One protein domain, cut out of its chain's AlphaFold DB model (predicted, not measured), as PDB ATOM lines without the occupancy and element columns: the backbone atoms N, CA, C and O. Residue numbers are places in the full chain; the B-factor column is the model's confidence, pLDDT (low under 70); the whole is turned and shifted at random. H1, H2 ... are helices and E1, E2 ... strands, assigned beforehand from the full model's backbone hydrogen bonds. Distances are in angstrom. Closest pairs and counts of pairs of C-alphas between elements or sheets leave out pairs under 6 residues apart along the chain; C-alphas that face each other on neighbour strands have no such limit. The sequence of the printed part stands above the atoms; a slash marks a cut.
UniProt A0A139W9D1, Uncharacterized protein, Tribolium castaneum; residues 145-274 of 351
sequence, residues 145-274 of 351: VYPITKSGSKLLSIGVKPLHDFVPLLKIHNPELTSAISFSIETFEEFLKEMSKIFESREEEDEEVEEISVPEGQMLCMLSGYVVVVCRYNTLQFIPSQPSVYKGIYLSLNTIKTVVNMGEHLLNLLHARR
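This is residues 145 to 274 of the 351 residues of an uncharacterized protein of Tribolium castaneum (UniProt A0A139W9D1). Two small twisted sheets, E1 to E4 and E5 to E8, come near each other at one corner, where E4 meets the turn between E5 and E6, and two long helices pack on both. H2 runs along the face of the first sheet, while H1 packs on that same face with its first residues and on E5 farther along; residues 203 to 209 stick out beyond it. The printed part has 130 residues, with two named helices and eight named strands in the order E1 E2 E3 E4 H1 E5 E6 E7 E8 H2. Both sheets follow the chain order and are antiparallel, and the class is mixed, helices and strands. The whole is compact, with a radius of gyration of the C-alphas of 15.0 A and spans of 49 by 38 by 27 A.

E1, residues 145 to 147, E2, 155 to 161, E3, 167 to 173, and E4, 180 to 183, form a meander, each strand the antiparallel neighbour of the one before, in a strongly twisted sheet. N 146 and O 156 are 2.8 A apart across E1 and E2, N 157 and O 171 2.8 A across E2 and E3, and N 172 and O 181 2.9 A across E3 and E4. H2, residues 253 to 272, is on this sheet at a height of 10.0 A, over E2 and along the strands; the C-alphas of Gly 159 and Leu 266 are closest, 7.0 A. H1, residues 185 to 203, is on the same face, which gives two layers, helices on one face of a sheet. Residues 192 to 195 of H1 only just touch H2, with 3 pairs of C-alphas within 8 A, closest Leu 192 and Val 260 at 6.3 A; their tilt is steep, 51 degrees, opposite ways. E5, 219 to 223, E6, 226 to 231, E7, 235 to 240, and E8, 249 to 252, form a second meander, with N 220 and O 228 2.9 A apart, N 229 and O 237 2.9 A, and N 236 and O 251 2.8 A. Both helices are on this sheet too: the closest C-alphas of H1 and E5 are Thr 187 and Leu 223, 6.5 A, and of H2 and E7, Leu 253 and Thr 235, 5.6 A. The closest C-alphas of E4 and E5 are Phe 183 and Leu 223, 7.1 A. Every O i to N i+4 pair is within hydrogen-bond range in H2, and 14 of 15 in H1.

E1 begins at C-alpha 145, (115.888, 5.600, -1.663). E2 is 16.3 A long, E3 17.8 A, E6 14.9 A and E7 16.0 A. H1 is 26.7 A long. H2 is 27.3 A long and ends at C-alpha 272, (101.985, -1.740, 14.173).

The C-alphas farthest apart are those of Leu 163 and Glu 208, 49.4 A. The printed part has no cut, and its one long link is H1 to E5, 15 residues. The mean pLDDT of the printed part is 75.1; residues 161 to 167, 201 to 217, 243 to 246, 269 and 271 to 274 are under 70.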
ATOM      1  N   VAL A 145     115.746   6.076  -0.286       85.38
ATOM      2  CA  VAL A 145     115.888   5.600  -1.663       85.38
ATOM      3  C   VAL A 145     116.941   4.496  -1.715       85.38
ATOM      4  O   VAL A 145     118.095   4.717  -1.349       85.38
ATOM      5  N   TYR A 146     116.549   3.317  -2.196       84.88
ATOM      6  CA  TYR A 146     117.408   2.141  -2.325       84.88
ATOM      7  C   TYR A 146     117.625   1.766  -3.796       84.88
ATOM      8  O   TYR A 146     116.657   1.693  -4.554       84.88
ATOM      9  N   PRO A 147     118.856   1.457  -4.232       86.56
ATOM     10  CA  PRO A 147     119.062   0.816  -5.524       86.56
ATOM     11  C   PRO A 147     118.589  -0.642  -5.466       86.56
ATOM     12  O   PRO A 147     119.089  -1.429  -4.667       86.56
ATOM     13  N   ILE A 148     117.650  -1.017  -6.337       85.69
ATOM     14  CA  ILE A 148     117.113  -2.393  -6.417       85.69
ATOM     15  C   ILE A 148     117.752  -3.221  -7.539       85.69
ATOM     16  O   ILE A 148     117.439  -4.392  -7.735       85.69
ATOM     17  N   THR A 149     118.673  -2.618  -8.289       82.44
ATOM     18  CA  THR A 149     119.452  -3.268  -9.351       82.44
ATOM     19  C   THR A 149     120.932  -2.977  -9.146       82.44
ATOM     20  O   THR A 149     121.291  -1.881  -8.719       82.44
ATOM     21  N   LYS A 150     121.810  -3.933  -9.487       78.81
ATOM     22  CA  LYS A 150     123.274  -3.762  -9.366       78.81
ATOM     23  C   LYS A 150     123.800  -2.573 -10.182       78.81
ATOM     24  O   LYS A 150     124.776  -1.949  -9.787       78.81
ATOM     25  N   SER A 151     123.141  -2.257 -11.296       82.19
ATOM     26  CA  SER A 151     123.443  -1.109 -12.157       82.19
ATOM     27  C   SER A 151     123.005   0.238 -11.575       82.19
ATOM     28  O   SER A 151     123.400   1.269 -12.106       82.19
ATOM     29  N   GLY A 152     122.144   0.259 -10.550       81.25
ATOM     30  CA  GLY A 152     121.524   1.488 -10.042       81.25
ATOM     31  C   GLY A 152     120.527   2.136 -11.012       81.25
ATOM     32  O   GLY A 152     120.061   3.243 -10.761       81.25
ATOM     33  N   SER A 153     120.165   1.457 -12.106       84.38
ATOM     34  CA  SER A 153     119.231   1.985 -13.112       84.38
ATOM     35  C   SER A 153     117.773   1.969 -12.648       84.38
ATOM     36  O   SER A 153     116.915   2.595 -13.270       84.38
ATOM     37  N   LYS A 154     117.487   1.249 -11.558       86.94
ATOM     38  CA  LYS A 154     116.190   1.224 -10.881       86.94
ATOM     39  C   LYS A 154     116.382   1.413  -9.386       86.94
ATOM     40  O   LYS A 154     117.210   0.739  -8.765       86.94
ATOM     41  N   LEU A 155     115.584   2.316  -8.849       88.00
ATOM     42  CA  LEU A 155     115.562   2.783  -7.479       88.00
ATOM     43  C   LEU A 155     114.176   2.512  -6.887       88.00
ATOM     44  O   LEU A 155     113.173   2.555  -7.599       88.00
ATOM     45  N   LEU A 156     114.141   2.241  -5.590       88.31
ATOM     46  CA  LEU A 156     112.939   2.127  -4.781       88.31
ATOM     47  C   LEU A 156     112.970   3.225  -3.719       88.31
ATOM     48  O   LEU A 156     113.800   3.169  -2.813       88.31
ATOM     49  N   SER A 157     112.067   4.196  -3.813       86.62
ATOM     50  CA  SER A 157     111.750   5.086  -2.695       86.62
ATOM     51  C   SER A 157     110.735   4.401  -1.792       86.62
ATOM     52  O   SER A 157     109.683   3.971  -2.268       86.62
ATOM     53  N   ILE A 158     111.032   4.340  -0.498       83.00
ATOM     54  CA  ILE A 158     110.127   3.823   0.523       83.00
ATOM     55  C   ILE A 158     110.104   4.749   1.739       83.00
ATOM     56  O   ILE A 158     111.151   5.204   2.197       83.00
ATOM     57  N   GLY A 159     108.920   5.042   2.264       78.06
ATOM     58  CA  GLY A 159     108.749   5.830   3.482       78.06
ATOM     59  C   GLY A 159     107.429   6.583   3.480       78.06
ATOM     60  O   GLY A 159     106.428   6.066   2.994       78.06
ATOM     61  N   VAL A 160     107.417   7.809   3.997       74.62
ATOM     62  CA  VAL A 160     106.280   8.729   3.853       74.62
ATOM     63  C   VAL A 160     106.736  10.070   3.289       74.62
ATOM     64  O   VAL A 160     107.875  10.481   3.505       74.62
ATOM     65  N   LYS A 161     105.848  10.763   2.569       68.38
ATOM     66  CA  LYS A 161     106.100  12.096   1.999       68.38
ATOM     67  C   LYS A 161     105.833  13.195   3.032       68.38
ATOM     68  O   LYS A 161     104.670  13.531   3.246       68.38
ATOM     69  N   PRO A 162     106.857  13.848   3.612       59.81
ATOM     70  CA  PRO A 162     106.630  14.827   4.678       59.81
ATOM     71  C   PRO A 162     105.844  16.064   4.217       59.81
ATOM     72  O   PRO A 162     105.162  16.691   5.015       59.81
ATOM     73  N   LEU A 163     105.937  16.409   2.926       59.94
ATOM     74  CA  LEU A 163     105.264  17.568   2.321       59.94
ATOM     75  C   LEU A 163     103.828  17.280   1.855       59.94
ATOM     76  O   LEU A 163     103.141  18.190   1.403       59.94
ATOM     77  N   HIS A 164     103.389  16.025   1.933       62.34
ATOM     78  CA  HIS A 164     102.058  15.588   1.520       62.34
ATOM     79  C   HIS A 164     101.425  14.793   2.657       62.34
ATOM     80  O   HIS A 164     101.199  13.599   2.506       62.34
ATOM     81  N   ASP A 165     101.250  15.432   3.816       59.97
ATOM     82  CA  ASP A 165     100.606  14.851   5.004       59.97
ATOM     83  C   ASP A 165     101.138  13.471   5.410       59.97
ATOM     84  O   ASP A 165     100.403  12.612   5.890       59.97
ATOM     85  N   PHE A 166     102.437  13.238   5.196       61.97
ATOM     86  CA  PHE A 166     103.084  11.961   5.484       61.97
ATOM     87  C   PHE A 166     102.370  10.765   4.829       61.97
ATOM     88  O   PHE A 166     102.361   9.659   5.370       61.97
ATOM     89  N   VAL A 167     101.821  10.968   3.626       69.88
ATOM     90  CA  VAL A 167     101.258   9.890   2.811       69.88
ATOM     91  C   VAL A 167     102.345   8.836   2.555       69.88
ATOM     92  O   VAL A 167     103.442   9.202   2.103       69.88
ATOM     93  N   PRO A 168     102.070   7.546   2.831       71.44
ATOM     94  CA  PRO A 168     102.964   6.448   2.497       71.44
ATOM     95  C   PRO A 168     103.395   6.497   1.044       71.44
ATOM     96  O   PRO A 168     102.603   6.722   0.131       71.44
ATOM     97  N   LEU A 169     104.686   6.298   0.843       76.12
ATOM     98  CA  LEU A 169     105.313   6.278  -0.454       76.12
ATOM     99  C   LEU A 169     106.030   4.952  -0.612       76.12
ATOM    100  O   LEU A 169     106.998   4.671   0.089       76.12
ATOM    101  N   LEU A 170     105.585   4.194  -1.601       80.56
ATOM    102  CA  LEU A 170     106.393   3.187  -2.254       80.56
ATOM    103  C   LEU A 170     106.453   3.572  -3.729       80.56
ATOM    104  O   LEU A 170     105.416   3.781  -4.366       80.56
ATOM    105  N   LYS A 171     107.657   3.736  -4.271       85.88
ATOM    106  CA  LYS A 171     107.836   4.165  -5.656       85.88
ATOM    107  C   LYS A 171     109.038   3.491  -6.286       85.88
ATOM    108  O   LYS A 171     110.153   3.649  -5.803       85.88
ATOM    109  N   ILE A 172     108.825   2.813  -7.407       86.69
ATOM    110  CA  ILE A 172     109.906   2.275  -8.234       86.69
ATOM    111  C   ILE A 172     110.170   3.269  -9.351       86.69
ATOM    112  O   ILE A 172     109.250   3.614 -10.089       86.69
ATOM    113  N   HIS A 173     111.406   3.724  -9.508       86.75
ATOM    114  CA  HIS A 173     111.739   4.677 -10.557       86.75
ATOM    115  C   HIS A 173     113.167   4.536 -11.075       86.75
ATOM    116  O   HIS A 173     114.013   3.907 -10.447       86.75
ATOM    117  N   ASN A 174     113.456   5.129 -12.227       86.44
ATOM    118  CA  ASN A 174     114.834   5.354 -12.660       86.44
ATOM    119  C   ASN A 174     115.373   6.701 -12.129       86.44
ATOM    120  O   ASN A 174     114.581   7.543 -11.688       86.44
ATOM    121  N   PRO A 175     116.699   6.932 -12.156       83.31
ATOM    122  CA  PRO A 175     117.297   8.193 -11.708       83.31
ATOM    123  C   PRO A 175     116.715   9.429 -12.407       83.31
ATOM    124  O   PRO A 175     116.498  10.451 -11.767       83.31
ATOM    125  N   GLU A 176     116.397   9.318 -13.698       82.25
ATOM    126  CA  GLU A 176     115.843  10.413 -14.503       82.25
ATOM    127  C   GLU A 176     114.322  10.587 -14.345       82.25
ATOM    128  O   GLU A 176     113.741  11.449 -14.998       82.25
ATOM    129  N   LEU A 177     113.657   9.760 -13.526       76.12
ATOM    130  CA  LEU A 177     112.203   9.766 -13.294       76.12
ATOM    131  C   LEU A 177     111.327   9.603 -14.553       76.12
ATOM    132  O   LEU A 177     110.118   9.809 -14.496       76.12
ATOM    133  N   THR A 178     111.906   9.181 -15.678       73.69
ATOM    134  CA  THR A 178     111.180   8.919 -16.935       73.69
ATOM    135  C   THR A 178     110.310   7.664 -16.881       73.69
ATOM    136  O   THR A 178     109.428   7.488 -17.717       73.69
ATOM    137  N   SER A 179     110.579   6.767 -15.935       72.56
ATOM    138  CA  SER A 179     109.684   5.682 -15.553       72.56
ATOM    139  C   SER A 179     109.561   5.675 -14.038       72.56
ATOM    140  O   SER A 179     110.549   5.553 -13.316       72.56
ATOM    141  N   ALA A 180     108.340   5.872 -13.557       80.31
ATOM    142  CA  ALA A 180     108.027   5.924 -12.142       80.31
ATOM    143  C   ALA A 180     106.685   5.242 -11.890       80.31
ATOM    144  O   ALA A 180     105.660   5.702 -12.380       80.31
ATOM    145  N   ILE A 181     106.704   4.167 -11.116       80.38
ATOM    146  CA  ILE A 181     105.516   3.506 -10.582       80.38
ATOM    147  C   ILE A 181     105.350   4.032  -9.166       80.38
ATOM    148  O   ILE A 181     106.289   3.933  -8.381       80.38
ATOM    149  N   SER A 182     104.195   4.605  -8.846       76.81
ATOM    150  CA  SER A 182     103.867   5.025  -7.479       76.81
ATOM    151  C   SER A 182     102.670   4.221  -7.009       76.81
ATOM    152  O   SER A 182     101.667   4.175  -7.714       76.81
ATOM    153  N   PHE A 183     102.771   3.615  -5.833       75.69
ATOM    154  CA  PHE A 183     101.676   2.836  -5.269       75.69
ATOM    155  C   PHE A 183     100.874   3.697  -4.286       75.69
ATOM    156  O   PHE A 183     101.457   4.406  -3.462       75.69
ATOM    157  N   SER A 184      99.543   3.651  -4.379       73.69
ATOM    158  CA  SER A 184      98.679   4.033  -3.254       73.69
ATOM    159  C   SER A 184      98.666   2.898  -2.225       73.69
ATOM    160  O   SER A 184      99.054   1.783  -2.557       73.69
ATOM    161  N   ILE A 185      98.208   3.151  -0.995       71.94
ATOM    162  CA  ILE A 185      98.099   2.092   0.028       71.94
ATOM    163  C   ILE A 185      97.221   0.942  -0.486       71.94
ATOM    164  O   ILE A 185      97.662  -0.199  -0.499       71.94
ATOM    165  N   GLU A 186      96.032   1.259  -0.999       76.69
ATOM    166  CA  GLU A 186      95.058   0.274  -1.496       76.69
ATOM    167  C   GLU A 186      95.620  -0.563  -2.657       76.69
ATOM    168  O   GLU A 186      95.588  -1.791  -2.623       76.69
ATOM    169  N   THR A 187      96.210   0.096  -3.662       78.00
ATOM    170  CA  THR A 187      96.818  -0.607  -4.810       78.00
ATOM    171  C   THR A 187      98.053  -1.401  -4.404       78.00
ATOM    172  O   THR A 187      98.391  -2.394  -5.046       78.00
ATOM    173  N   PHE A 188      98.744  -0.978  -3.344       77.19
ATOM    174  CA  PHE A 188      99.887  -1.701  -2.824       77.19
ATOM    175  C   PHE A 188      99.477  -2.972  -2.083       77.19
ATOM    176  O   PHE A 188     100.087  -4.012  -2.300       77.19
ATOM    177  N   GLU A 189      98.435  -2.919  -1.257       77.88
ATOM    178  CA  GLU A 189      97.890  -4.104  -0.582       77.88
ATOM    179  C   GLU A 189      97.387  -5.147  -1.588       77.88
ATOM    180  O   GLU A 189      97.669  -6.336  -1.440       77.88
ATOM    181  N   GLU A 190      96.710  -4.708  -2.653       81.94
ATOM    182  CA  GLU A 190      96.292  -5.588  -3.748       81.94
ATOM    183  C   GLU A 190      97.499  -6.192  -4.480       81.94
ATOM    184  O   GLU A 190      97.563  -7.404  -4.684       81.94
ATOM    185  N   PHE A 191      98.498  -5.365  -4.811       82.00
ATOM    186  CA  PHE A 191      99.741  -5.824  -5.429       82.00
ATOM    187  C   PHE A 191     100.468  -6.860  -4.565       82.00
ATOM    188  O   PHE A 191     100.921  -7.875  -5.088       82.00
ATOM    189  N   LEU A 192     100.567  -6.626  -3.255       79.69
ATOM    190  CA  LEU A 192     101.155  -7.575  -2.315       79.69
ATOM    191  C   LEU A 192     100.394  -8.893  -2.312       79.69
ATOM    192  O   LEU A 192     101.008  -9.938  -2.474       79.69
ATOM    193  N   LYS A 193      99.063  -8.844  -2.205       82.12
ATOM    194  CA  LYS A 193      98.220 -10.039  -2.187       82.12
ATOM    195  C   LYS A 193      98.393 -10.888  -3.444       82.12
ATOM    196  O   LYS A 193      98.464 -12.109  -3.339       82.12
ATOM    197  N   GLU A 194      98.463 -10.269  -4.622       82.06
ATOM    198  CA  GLU A 194      98.716 -11.005  -5.865       82.06
ATOM    199  C   GLU A 194     100.144 -11.560  -5.928       82.06
ATOM    200  O   GLU A 194     100.339 -12.694  -6.356       82.06
ATOM    201  N   MET A 195     101.146 -10.817  -5.452       82.44
ATOM    202  CA  MET A 195     102.529 -11.303  -5.422       82.44
ATOM    203  C   MET A 195     102.733 -12.452  -4.433       82.44
ATOM    204  O   MET A 195     103.439 -13.402  -4.763       82.44
ATOM    205  N   SER A 196     102.108 -12.406  -3.255       78.75
ATOM    206  CA  SER A 196     102.177 -13.487  -2.268       78.75
ATOM    207  C   SER A 196     101.640 -14.792  -2.844       78.75
ATOM    208  O   SER A 196     102.321 -15.801  -2.728       78.75
ATOM    209  N   LYS A 197     100.526 -14.770  -3.592       78.62
ATOM    210  CA  LYS A 197     100.012 -15.967  -4.286       78.62
ATOM    211  C   LYS A 197     101.033 -16.578  -5.251       78.62
ATOM    212  O   LYS A 197     101.168 -17.793  -5.297       78.62
ATOM    213  N   ILE A 198     101.753 -15.742  -6.006       76.56
ATOM    214  CA  ILE A 198     102.781 -16.191  -6.967       76.56
ATOM    215  C   ILE A 198     103.969 -16.832  -6.242       76.56
ATOM    216  O   ILE A 198     104.570 -17.780  -6.747       76.56
ATOM    217  N   PHE A 199     104.345 -16.295  -5.079       73.69
ATOM    218  CA  PHE A 199     105.445 -16.840  -4.290       73.69
ATOM    219  C   PHE A 199     105.042 -18.092  -3.502       73.69
ATOM    220  O   PHE A 199     105.831 -19.027  -3.456       73.69
ATOM    221  N   GLU A 200     103.828 -18.148  -2.954       71.38
ATOM    222  CA  GLU A 200     103.279 -19.314  -2.247       71.38
ATOM    223  C   GLU A 200     103.129 -20.513  -3.186       71.38
ATOM    224  O   GLU A 200     103.585 -21.603  -2.854       71.38
ATOM    225  N   SER A 201     102.634 -20.305  -4.414       64.62
ATOM    226  CA  SER A 201     102.558 -21.371  -5.426       64.62
ATOM    227  C   SER A 201     103.919 -21.933  -5.852       64.62
ATOM    228  O   SER A 201     103.967 -22.877  -6.627       64.62
ATOM    229  N   ARG A 202     105.026 -21.324  -5.408       61.28
ATOM    230  CA  ARG A 202     106.396 -21.725  -5.737       61.28
ATOM    231  C   ARG A 202     107.112 -22.421  -4.579       61.28
ATOM    232  O   ARG A 202     108.110 -23.085  -4.816       61.28
ATOM    233  N   GLU A 203     106.649 -22.245  -3.341       55.75
ATOM    234  CA  GLU A 203     107.235 -22.903  -2.162       55.75
ATOM    235  C   GLU A 203     106.685 -24.328  -1.952       55.75
ATOM    236  O   GLU A 203     107.272 -25.092  -1.196       55.75
ATOM    237  N   GLU A 204     105.611 -24.714  -2.654       50.94
ATOM    238  CA  GLU A 204     105.057 -26.081  -2.642       50.94
ATOM    239  C   GLU A 204     105.650 -27.009  -3.726       50.94
ATOM    240  O   GLU A 204     105.442 -28.221  -3.676       50.94
ATOM    241  N   GLU A 205     106.410 -26.471  -4.686       50.44
ATOM    242  CA  GLU A 205     107.053 -27.238  -5.762       50.44
ATOM    243  C   GLU A 205     108.565 -27.349  -5.506       50.44
ATOM    244  O   GLU A 205     109.366 -26.528  -5.958       50.44
ATOM    245  N   ASP A 206     108.958 -28.374  -4.747       43.44
ATOM    246  CA  ASP A 206     110.362 -28.718  -4.523       43.44
ATOM    247  C   ASP A 206     111.076 -29.107  -5.848       43.44
ATOM    248  O   ASP A 206     110.730 -30.058  -6.549       43.44
ATOM    249  N   GLU A 207     112.113 -28.323  -6.140       50.38
ATOM    250  CA  GLU A 207     113.367 -28.578  -6.871       50.38
ATOM    251  C   GLU A 207     113.456 -28.876  -8.382       50.38
ATOM    252  O   GLU A 207     114.548 -28.647  -8.899       50.38
ATOM    253  N   GLU A 208     112.431 -29.249  -9.161       47.19
ATOM    254  CA  GLU A 208     112.695 -29.567 -10.597       47.19
ATOM    255  C   GLU A 208     111.746 -28.999 -11.667       47.19
ATOM    256  O   GLU A 208     111.955 -29.254 -12.855       47.19
ATOM    257  N   VAL A 209     110.778 -28.142 -11.325       46.53
ATOM    258  CA  VAL A 209     109.936 -27.484 -12.344       46.53
ATOM    259  C   VAL A 209     109.956 -25.966 -12.161       46.53
ATOM    260  O   VAL A 209     109.266 -25.392 -11.333       46.53
ATOM    261  N   GLU A 210     110.784 -25.285 -12.959       50.81
ATOM    262  CA  GLU A 210     110.867 -23.815 -13.024       50.81
ATOM    263  C   GLU A 210     109.685 -23.165 -13.783       50.81
ATOM    264  O   GLU A 210     109.849 -22.108 -14.400       50.81
ATOM    265  N   GLU A 211     108.495 -23.768 -13.798       52.09
ATOM    266  CA  GLU A 211     107.346 -23.182 -14.490       52.09
ATOM    267  C   GLU A 211     106.461 -22.422 -13.509       52.09
ATOM    268  O   GLU A 211     105.892 -22.959 -12.569       52.09
ATOM    269  N   ILE A 212     106.353 -21.114 -13.732       53.34
ATOM    270  CA  ILE A 212     105.394 -20.267 -13.032       53.34
ATOM    271  C   ILE A 212     104.000 -20.845 -13.329       53.34
ATOM    272  O   ILE A 212     103.599 -20.888 -14.490       53.34
ATOM    273  N   SER A 213     103.237 -21.226 -12.301       55.16
ATOM    274  CA  SER A 213     101.836 -21.688 -12.427       55.16
ATOM    275  C   SER A 213     100.894 -20.651 -13.074       55.16
ATOM    276  O   SER A 213      99.751 -20.944 -13.427       55.16
ATOM    277  N   VAL A 214     101.387 -19.423 -13.246       58.50
ATOM    278  CA  VAL A 214     100.731 -18.302 -13.910       58.50
ATOM    279  C   VAL A 214     101.062 -18.330 -15.411       58.50
ATOM    280  O   VAL A 214     102.229 -18.138 -15.769       58.50
ATOM    281  N   PRO A 215     100.073 -18.512 -16.310       61.91
ATOM    282  CA  PRO A 215     100.299 -18.470 -17.748       61.91
ATOM    283  C   PRO A 215     100.995 -17.179 -18.191       61.91
ATOM    284  O   PRO A 215     100.658 -16.068 -17.773       61.91
ATOM    285  N   GLU A 216     101.974 -17.333 -19.080       65.19
ATOM    286  CA  GLU A 216     102.704 -16.219 -19.678       65.19
ATOM    287  C   GLU A 216     101.741 -15.194 -20.292       65.19
ATOM    288  O   GLU A 216     100.809 -15.542 -21.017       65.19
ATOM    289  N   GLY A 217     101.979 -13.910 -20.021       67.12
ATOM    290  CA  GLY A 217     101.128 -12.836 -20.523       67.12
ATOM    291  C   GLY A 217      99.876 -12.590 -19.682       67.12
ATOM    292  O   GLY A 217      99.113 -11.676 -20.004       67.12
ATOM    293  N   GLN A 218      99.662 -13.334 -18.592       75.81
ATOM    294  CA  GLN A 218      98.582 -13.037 -17.660       75.81
ATOM    295  C   GLN A 218      98.816 -11.688 -16.974       75.81
ATOM    296  O   GLN A 218      99.876 -11.409 -16.401       75.81
ATOM    297  N   MET A 219      97.782 -10.851 -17.025       78.56
ATOM    298  CA  MET A 219      97.701  -9.626 -16.243       78.56
ATOM    299  C   MET A 219      97.525  -9.983 -14.767       78.56
ATOM    300  O   MET A 219      96.568 -10.669 -14.411       78.56
ATOM    301  N   LEU A 220      98.427  -9.491 -13.923       76.19
ATOM    302  CA  LEU A 220      98.356  -9.680 -12.476       76.19
ATOM    303  C   LEU A 220      97.503  -8.614 -11.810       76.19
ATOM    304  O   LEU A 220      96.588  -8.920 -11.057       76.19
ATOM    305  N   CYS A 221      97.811  -7.350 -12.084       77.06
ATOM    306  CA  CYS A 221      97.093  -6.226 -11.509       77.06
ATOM    307  C   CYS A 221      97.271  -4.967 -12.360       77.06
ATOM    308  O   CYS A 221      98.153  -4.869 -13.225       77.06
ATOM    309  N   MET A 222      96.415  -3.984 -12.090       78.06
ATOM    310  CA  MET A 222      96.504  -2.650 -12.661       78.06
ATOM    311  C   MET A 222      96.957  -1.663 -11.591       78.06
ATOM    312  O   MET A 222      96.300  -1.472 -10.575       78.06
ATOM    313  N   LEU A 223      98.077  -0.998 -11.852       78.19
ATOM    314  CA  LEU A 223      98.584   0.106 -11.052       78.19
ATOM    315  C   LEU A 223      98.228   1.432 -11.730       78.19
ATOM    316  O   LEU A 223      97.935   1.494 -12.928       78.19
ATOM    317  N   SER A 224      98.308   2.525 -10.979       70.19
ATOM    318  CA  SER A 224      98.132   3.888 -11.481       70.19
ATOM    319  C   SER A 224      99.159   4.208 -12.581       70.19
ATOM    320  O   SER A 224     100.286   4.626 -12.324       70.19
ATOM    321  N   GLY A 225      98.757   3.987 -13.836       74.88
ATOM    322  CA  GLY A 225      99.572   4.218 -15.029       74.88
ATOM    323  C   GLY A 225     100.332   3.001 -15.566       74.88
ATOM    324  O   GLY A 225     101.035   3.158 -16.564       74.88
ATOM    325  N   TYR A 226     100.186   1.808 -14.969       82.50
ATOM    326  CA  TYR A 226     100.810   0.580 -15.477       82.50
ATOM    327  C   TYR A 226      99.895  -0.645 -15.398       82.50
ATOM    328  O   TYR A 226      99.173  -0.831 -14.426       82.50
ATOM    329  N   VAL A 227      99.996  -1.527 -16.387       85.38
ATOM    330  CA  VAL A 227      99.511  -2.910 -16.321       85.38
ATOM    331  C   VAL A 227     100.691  -3.810 -15.978       85.38
ATOM    332  O   VAL A 227     101.742  -3.713 -16.618       85.38
ATOM    333  N   VAL A 228     100.540  -4.662 -14.967       86.56
ATOM    334  CA  VAL A 228     101.587  -5.596 -14.540       86.56
ATOM    335  C   VAL A 228     101.312  -6.969 -15.135       86.56
ATOM    336  O   VAL A 228     100.231  -7.525 -14.946       86.56
ATOM    337  N   VAL A 229     102.293  -7.509 -15.850       86.62
ATOM    338  CA  VAL A 229     102.186  -8.774 -16.584       86.62
ATOM    339  C   VAL A 229     103.369  -9.675 -16.239       86.62
ATOM    340  O   VAL A 229     104.505  -9.197 -16.138       86.62
ATOM    341  N   VAL A 230     103.116 -10.974 -16.069       82.69
ATOM    342  CA  VAL A 230     104.175 -11.988 -15.936       82.69
ATOM    343  C   VAL A 230     104.710 -12.358 -17.314       82.69
ATOM    344  O   VAL A 230     103.954 -12.706 -18.221       82.69
ATOM    345  N   CYS A 231     106.028 -12.313 -17.466       78.19
ATOM    346  CA  CYS A 231     106.738 -12.730 -18.669       78.19
ATOM    347  C   CYS A 231     107.585 -13.980 -18.402       78.19
ATOM    348  O   CYS A 231     107.856 -14.338 -17.252       78.19
ATOM    349  N   ARG A 232     108.083 -14.597 -19.485       71.25
ATOM    350  CA  ARG A 232     109.094 -15.665 -19.406       71.25
ATOM    351  C   ARG A 232     110.305 -15.251 -18.577       71.25
ATOM    352  O   ARG A 232     110.621 -14.067 -18.435       71.25
ATOM    353  N   TYR A 233     111.023 -16.263 -18.095       71.50
ATOM    354  CA  TYR A 233     112.269 -16.105 -17.346       71.50
ATOM    355  C   TYR A 233     112.089 -15.350 -16.028       71.50
ATOM    356  O   TYR A 233     112.930 -14.528 -15.664       71.50
ATOM    357  N   ASN A 234     110.993 -15.605 -15.304       74.31
ATOM    358  CA  ASN A 234     110.790 -15.057 -13.962       74.31
ATOM    359  C   ASN A 234     110.884 -13.521 -13.929       74.31
ATOM    360  O   ASN A 234     111.526 -12.944 -13.046       74.31
ATOM    361  N   THR A 235     110.275 -12.854 -14.914       83.75
ATOM    362  CA  THR A 235     110.327 -11.394 -15.054       83.75
ATOM    363  C   THR A 235     108.922 -10.806 -15.056       83.75
ATOM    364  O   THR A 235     108.020 -11.324 -15.703       83.75
ATOM    365  N   LEU A 236     108.749  -9.689 -14.359       87.25
ATOM    366  CA  LEU A 236     107.543  -8.878 -14.375       87.25
ATOM    367  C   LEU A 236     107.745  -7.663 -15.267       87.25
ATOM    368  O   LEU A 236     108.714  -6.911 -15.110       87.25
ATOM    369  N   GLN A 237     106.806  -7.469 -16.186       88.50
ATOM    370  CA  GLN A 237     106.745  -6.312 -17.057       88.50
ATOM    371  C   GLN A 237     105.647  -5.366 -16.580       88.50
ATOM    372  O   GLN A 237     104.482  -5.729 -16.454       88.50
ATOM    373  N   PHE A 238     106.035  -4.119 -16.357       88.19
ATOM    374  CA  PHE A 238     105.150  -3.008 -16.059       88.19
ATOM    375  C   PHE A 238     104.964  -2.228 -17.356       88.19
ATOM    376  O   PHE A 238     105.848  -1.466 -17.766       88.19
ATOM    377  N   ILE A 239     103.837  -2.455 -18.021       86.06
ATOM    378  CA  ILE A 239     103.485  -1.846 -19.303       86.06
ATOM    379  C   ILE A 239     102.768  -0.524 -19.027       86.06
ATOM    380  O   ILE A 239     101.772  -0.537 -18.310       86.06
ATOM    381  N   PRO A 240     103.228   0.615 -19.571       83.94
ATOM    382  CA  PRO A 240     102.529   1.883 -19.413       83.94
ATOM    383  C   PRO A 240     101.088   1.795 -19.924       83.94
ATOM    384  O   PRO A 240     100.858   1.405 -21.067       83.94
ATOM    385  N   SER A 241     100.121   2.171 -19.090       82.06
ATOM    386  CA  SER A 241      98.702   2.249 -19.468       82.06
ATOM    387  C   SER A 241      98.249   3.672 -19.792       82.06
ATOM    388  O   SER A 241      97.152   3.870 -20.307       82.06
ATOM    389  N   GLN A 242      99.092   4.671 -19.508       76.12
ATOM    390  CA  GLN A 242      98.808   6.081 -19.750       76.12
ATOM    391  C   GLN A 242      99.843   6.715 -20.691       76.12
ATOM    392  O   GLN A 242     101.033   6.422 -20.579       76.12
ATOM    393  N   PRO A 243      99.425   7.651 -21.564       68.81
ATOM    394  CA  PRO A 243     100.315   8.316 -22.519       68.81
ATOM    395  C   PRO A 243     101.343   9.253 -21.862       68.81
ATOM    396  O   PRO A 243     102.320   9.634 -22.500       68.81
ATOM    397  N   SER A 244     101.144   9.620 -20.593       68.81
ATOM    398  CA  SER A 244     102.092  10.388 -19.774       68.81
ATOM    399  C   SER A 244     103.303   9.565 -19.312       68.81
ATOM    400  O   SER A 244     104.278  10.129 -18.814       68.81
ATOM    401  N   VAL A 245     103.254   8.240 -19.468       67.56
ATOM    402  CA  VAL A 245     104.287   7.302 -19.032       67.56
ATOM    403  C   VAL A 245     104.940   6.678 -20.263       67.56
ATOM    404  O   VAL A 245     104.353   5.865 -20.966       67.56
ATOM    405  N   TYR A 246     106.191   7.049 -20.528       64.19
ATOM    406  CA  TYR A 246     106.838   6.743 -21.810       64.19
ATOM    407  C   TYR A 246     107.661   5.453 -21.821       64.19
ATOM    408  O   TYR A 246     108.087   5.006 -22.886       64.19
ATOM    409  N   LYS A 247     107.945   4.857 -20.657       77.94
ATOM    410  CA  LYS A 247     108.842   3.699 -20.553       77.94
ATOM    411  C   LYS A 247     108.289   2.632 -19.625       77.94
ATOM    412  O   LYS A 247     108.017   2.895 -18.458       77.94
ATOM    413  N   GLY A 248     108.228   1.407 -20.141       80.94
ATOM    414  CA  GLY A 248     107.975   0.229 -19.327       80.94
ATOM    415  C   GLY A 248     109.131  -0.081 -18.377       80.94
ATOM    416  O   GLY A 248     110.279   0.338 -18.575       80.94
ATOM    417  N   ILE A 249     108.822  -0.830 -17.327       86.06
ATOM    418  CA  ILE A 249     109.802  -1.317 -16.356       86.06
ATOM    419  C   ILE A 249     109.796  -2.843 -16.393       86.06
ATOM    420  O   ILE A 249     108.743  -3.458 -16.414       86.06
ATOM    421  N   TYR A 250     110.985  -3.441 -16.386       87.06
ATOM    422  CA  TYR A 250     111.168  -4.886 -16.274       87.06
ATOM    423  C   TYR A 250     111.905  -5.184 -14.981       87.06
ATOM    424  O   TYR A 250     112.940  -4.565 -14.712       87.06
ATOM    425  N   LEU A 251     111.383  -6.100 -14.177       87.25
ATOM    426  CA  LEU A 251     111.994  -6.499 -12.916       87.25
ATOM    427  C   LEU A 251     111.976  -8.013 -12.785       87.25
ATOM    428  O   LEU A 251     110.960  -8.644 -13.042       87.25
ATOM    429  N   SER A 252     113.096  -8.589 -12.355       87.12
ATOM    430  CA  SER A 252     113.124 -10.009 -12.004       87.12
ATOM    431  C   SER A 252     112.243 -10.275 -10.781       87.12
ATOM    432  O   SER A 252     112.135  -9.414  -9.900       87.12
ATOM    433  N   LEU A 253     111.674 -11.476 -10.681       82.31
ATOM    434  CA  LEU A 253     110.894 -11.908  -9.519       82.31
ATOM    435  C   LEU A 253     111.704 -11.808  -8.219       82.31
ATOM    436  O   LEU A 253     111.161 -11.394  -7.203       82.31
ATOM    437  N   ASN A 254     113.017 -12.060  -8.250       82.19
ATOM    438  CA  ASN A 254     113.892 -11.897  -7.079       82.19
ATOM    439  C   ASN A 254     113.966 -10.437  -6.605       82.19
ATOM    440  O   ASN A 254     113.919 -10.146  -5.406       82.19
ATOM    441  N   THR A 255     114.055  -9.494  -7.546       85.06
ATOM    442  CA  THR A 255     114.003  -8.063  -7.225       85.06
ATOM    443  C   THR A 255     112.637  -7.685  -6.661       85.06
ATOM    444  O   THR A 255     112.562  -6.931  -5.695       85.06
ATOM    445  N   ILE A 256     111.562  -8.238  -7.223       86.00
ATOM    446  CA  ILE A 256     110.194  -7.977  -6.768       86.00
ATOM    447  C   ILE A 256     109.947  -8.557  -5.378       86.00
ATOM    448  O   ILE A 256     109.391  -7.843  -4.554       86.00
ATOM    449  N   LYS A 257     110.460  -9.751  -5.057       83.44
ATOM    450  CA  LYS A 257     110.422 -10.317  -3.696       83.44
ATOM    451  C   LYS A 257     111.042  -9.353  -2.680       83.44
ATOM    452  O   LYS A 257     110.497  -9.133  -1.608       83.44
ATOM    453  N   THR A 258     112.139  -8.688  -3.049       81.88
ATOM    454  CA  THR A 258     112.755  -7.657  -2.194       81.88
ATOM    455  C   THR A 258     111.846  -6.434  -2.019       81.88
ATOM    456  O   THR A 258     111.710  -5.934  -0.905       81.88
ATOM    457  N   VAL A 259     111.214  -5.954  -3.097       84.00
ATOM    458  CA  VAL A 259     110.265  -4.824  -3.043       84.00
ATOM    459  C   VAL A 259     109.049  -5.167  -2.178       84.00
ATOM    460  O   VAL A 259     108.656  -4.353  -1.347       84.00
ATOM    461  N   VAL A 260     108.497  -6.370  -2.350       83.81
ATOM    462  CA  VAL A 260     107.380  -6.927  -1.577       83.81
ATOM    463  C   VAL A 260     107.734  -6.956  -0.094       83.81
ATOM    464  O   VAL A 260     107.073  -6.278   0.682       83.81
ATOM    465  N   ASN A 261     108.856  -7.577   0.282       81.19
ATOM    466  CA  ASN A 261     109.306  -7.639   1.677       81.19
ATOM    467  C   ASN A 261     109.505  -6.244   2.299       81.19
ATOM    468  O   ASN A 261     109.159  -6.007   3.458       81.19
ATOM    469  N   MET A 262     110.079  -5.296   1.546       80.31
ATOM    470  CA  MET A 262     110.270  -3.926   2.033       80.31
ATOM    471  C   MET A 262     108.938  -3.202   2.228       80.31
ATOM    472  O   MET A 262     108.762  -2.491   3.218       80.31
ATOM    473  N   GLY A 263     107.998  -3.368   1.303       79.81
ATOM    474  CA  GLY A 263     106.697  -2.734   1.413       79.81
ATOM    475  C   GLY A 263     105.794  -3.388   2.465       79.81
ATOM    476  O   GLY A 263     105.129  -2.660   3.195       79.81
ATOM    477  N   GLU A 264     105.840  -4.709   2.648       80.94
ATOM    478  CA  GLU A 264     105.227  -5.387   3.799       80.94
ATOM    479  C   GLU A 264     105.785  -4.845   5.112       80.94
ATOM    480  O   GLU A 264     105.033  -4.552   6.038       80.94
ATOM    481  N   HIS A 265     107.104  -4.638   5.192       78.06
ATOM    482  CA  HIS A 265     107.709  -4.002   6.353       78.06
ATOM    483  C   HIS A 265     107.172  -2.579   6.567       78.06
ATOM    484  O   HIS A 265     106.861  -2.222   7.701       78.06
ATOM    485  N   LEU A 266     107.011  -1.776   5.510       76.94
ATOM    486  CA  LEU A 266     106.408  -0.443   5.609       76.94
ATOM    487  C   LEU A 266     104.949  -0.509   6.085       76.94
ATOM    488  O   LEU A 266     104.604   0.220   7.009       76.94
ATOM    489  N   LEU A 267     104.110  -1.383   5.524       75.81
ATOM    490  CA  LEU A 267     102.723  -1.554   5.971       75.81
ATOM    491  C   LEU A 267     102.657  -2.032   7.419       75.81
ATOM    492  O   LEU A 267     101.915  -1.469   8.217       75.81
ATOM    493  N   ASN A 268     103.496  -2.994   7.797       75.25
ATOM    494  CA  ASN A 268     103.617  -3.445   9.177       75.25
ATOM    495  C   ASN A 268     104.066  -2.309  10.093       75.25
ATOM    496  O   ASN A 268     103.531  -2.171  11.183       75.25
ATOM    497  N   LEU A 269     104.999  -1.453   9.673       69.69
ATOM    498  CA  LEU A 269     105.366  -0.268  10.443       69.69
ATOM    499  C   LEU A 269     104.195   0.711  10.563       69.69
ATOM    500  O   LEU A 269     103.966   1.220  11.654       69.69
ATOM    501  N   LEU A 270     103.439   0.956   9.493       70.00
ATOM    502  CA  LEU A 270     102.282   1.854   9.504       70.00
ATOM    503  C   LEU A 270     101.142   1.311  10.387       70.00
ATOM    504  O   LEU A 270     100.537   2.072  11.140       70.00
ATOM    505  N   HIS A 271     100.894  -0.002  10.357       68.25
ATOM    506  CA  HIS A 271      99.853  -0.679  11.136       68.25
ATOM    507  C   HIS A 271     100.264  -0.924  12.595       68.25
ATOM    508  O   HIS A 271      99.510  -0.604  13.518       68.25
ATOM    509  N   ALA A 272     101.472  -1.443  12.835       59.09
ATOM    510  CA  ALA A 272     101.985  -1.740  14.173       59.09
ATOM    511  C   ALA A 272     102.384  -0.474  14.942       59.09
ATOM    512  O   ALA A 272     102.282  -0.449  16.168       59.09
ATOM    513  N   ARG A 273     102.803   0.603  14.255       54.50
ATOM    514  CA  ARG A 273     103.128   1.897  14.880       54.50
ATOM    515  C   ARG A 273     101.970   2.893  14.834       54.50
ATOM    516  O   ARG A 273     102.183   4.103  14.748       54.50
ATOM    517  N   ARG A 274     100.777   2.433  15.225       49.31
ATOM    518  CA  ARG A 274     100.170   3.095  16.391       49.31
ATOM    519  C   ARG A 274     101.230   3.031  17.487       49.31
ATOM    520  O   ARG A 274     101.277   2.033  18.189       49.31
TER     521      ARG A 274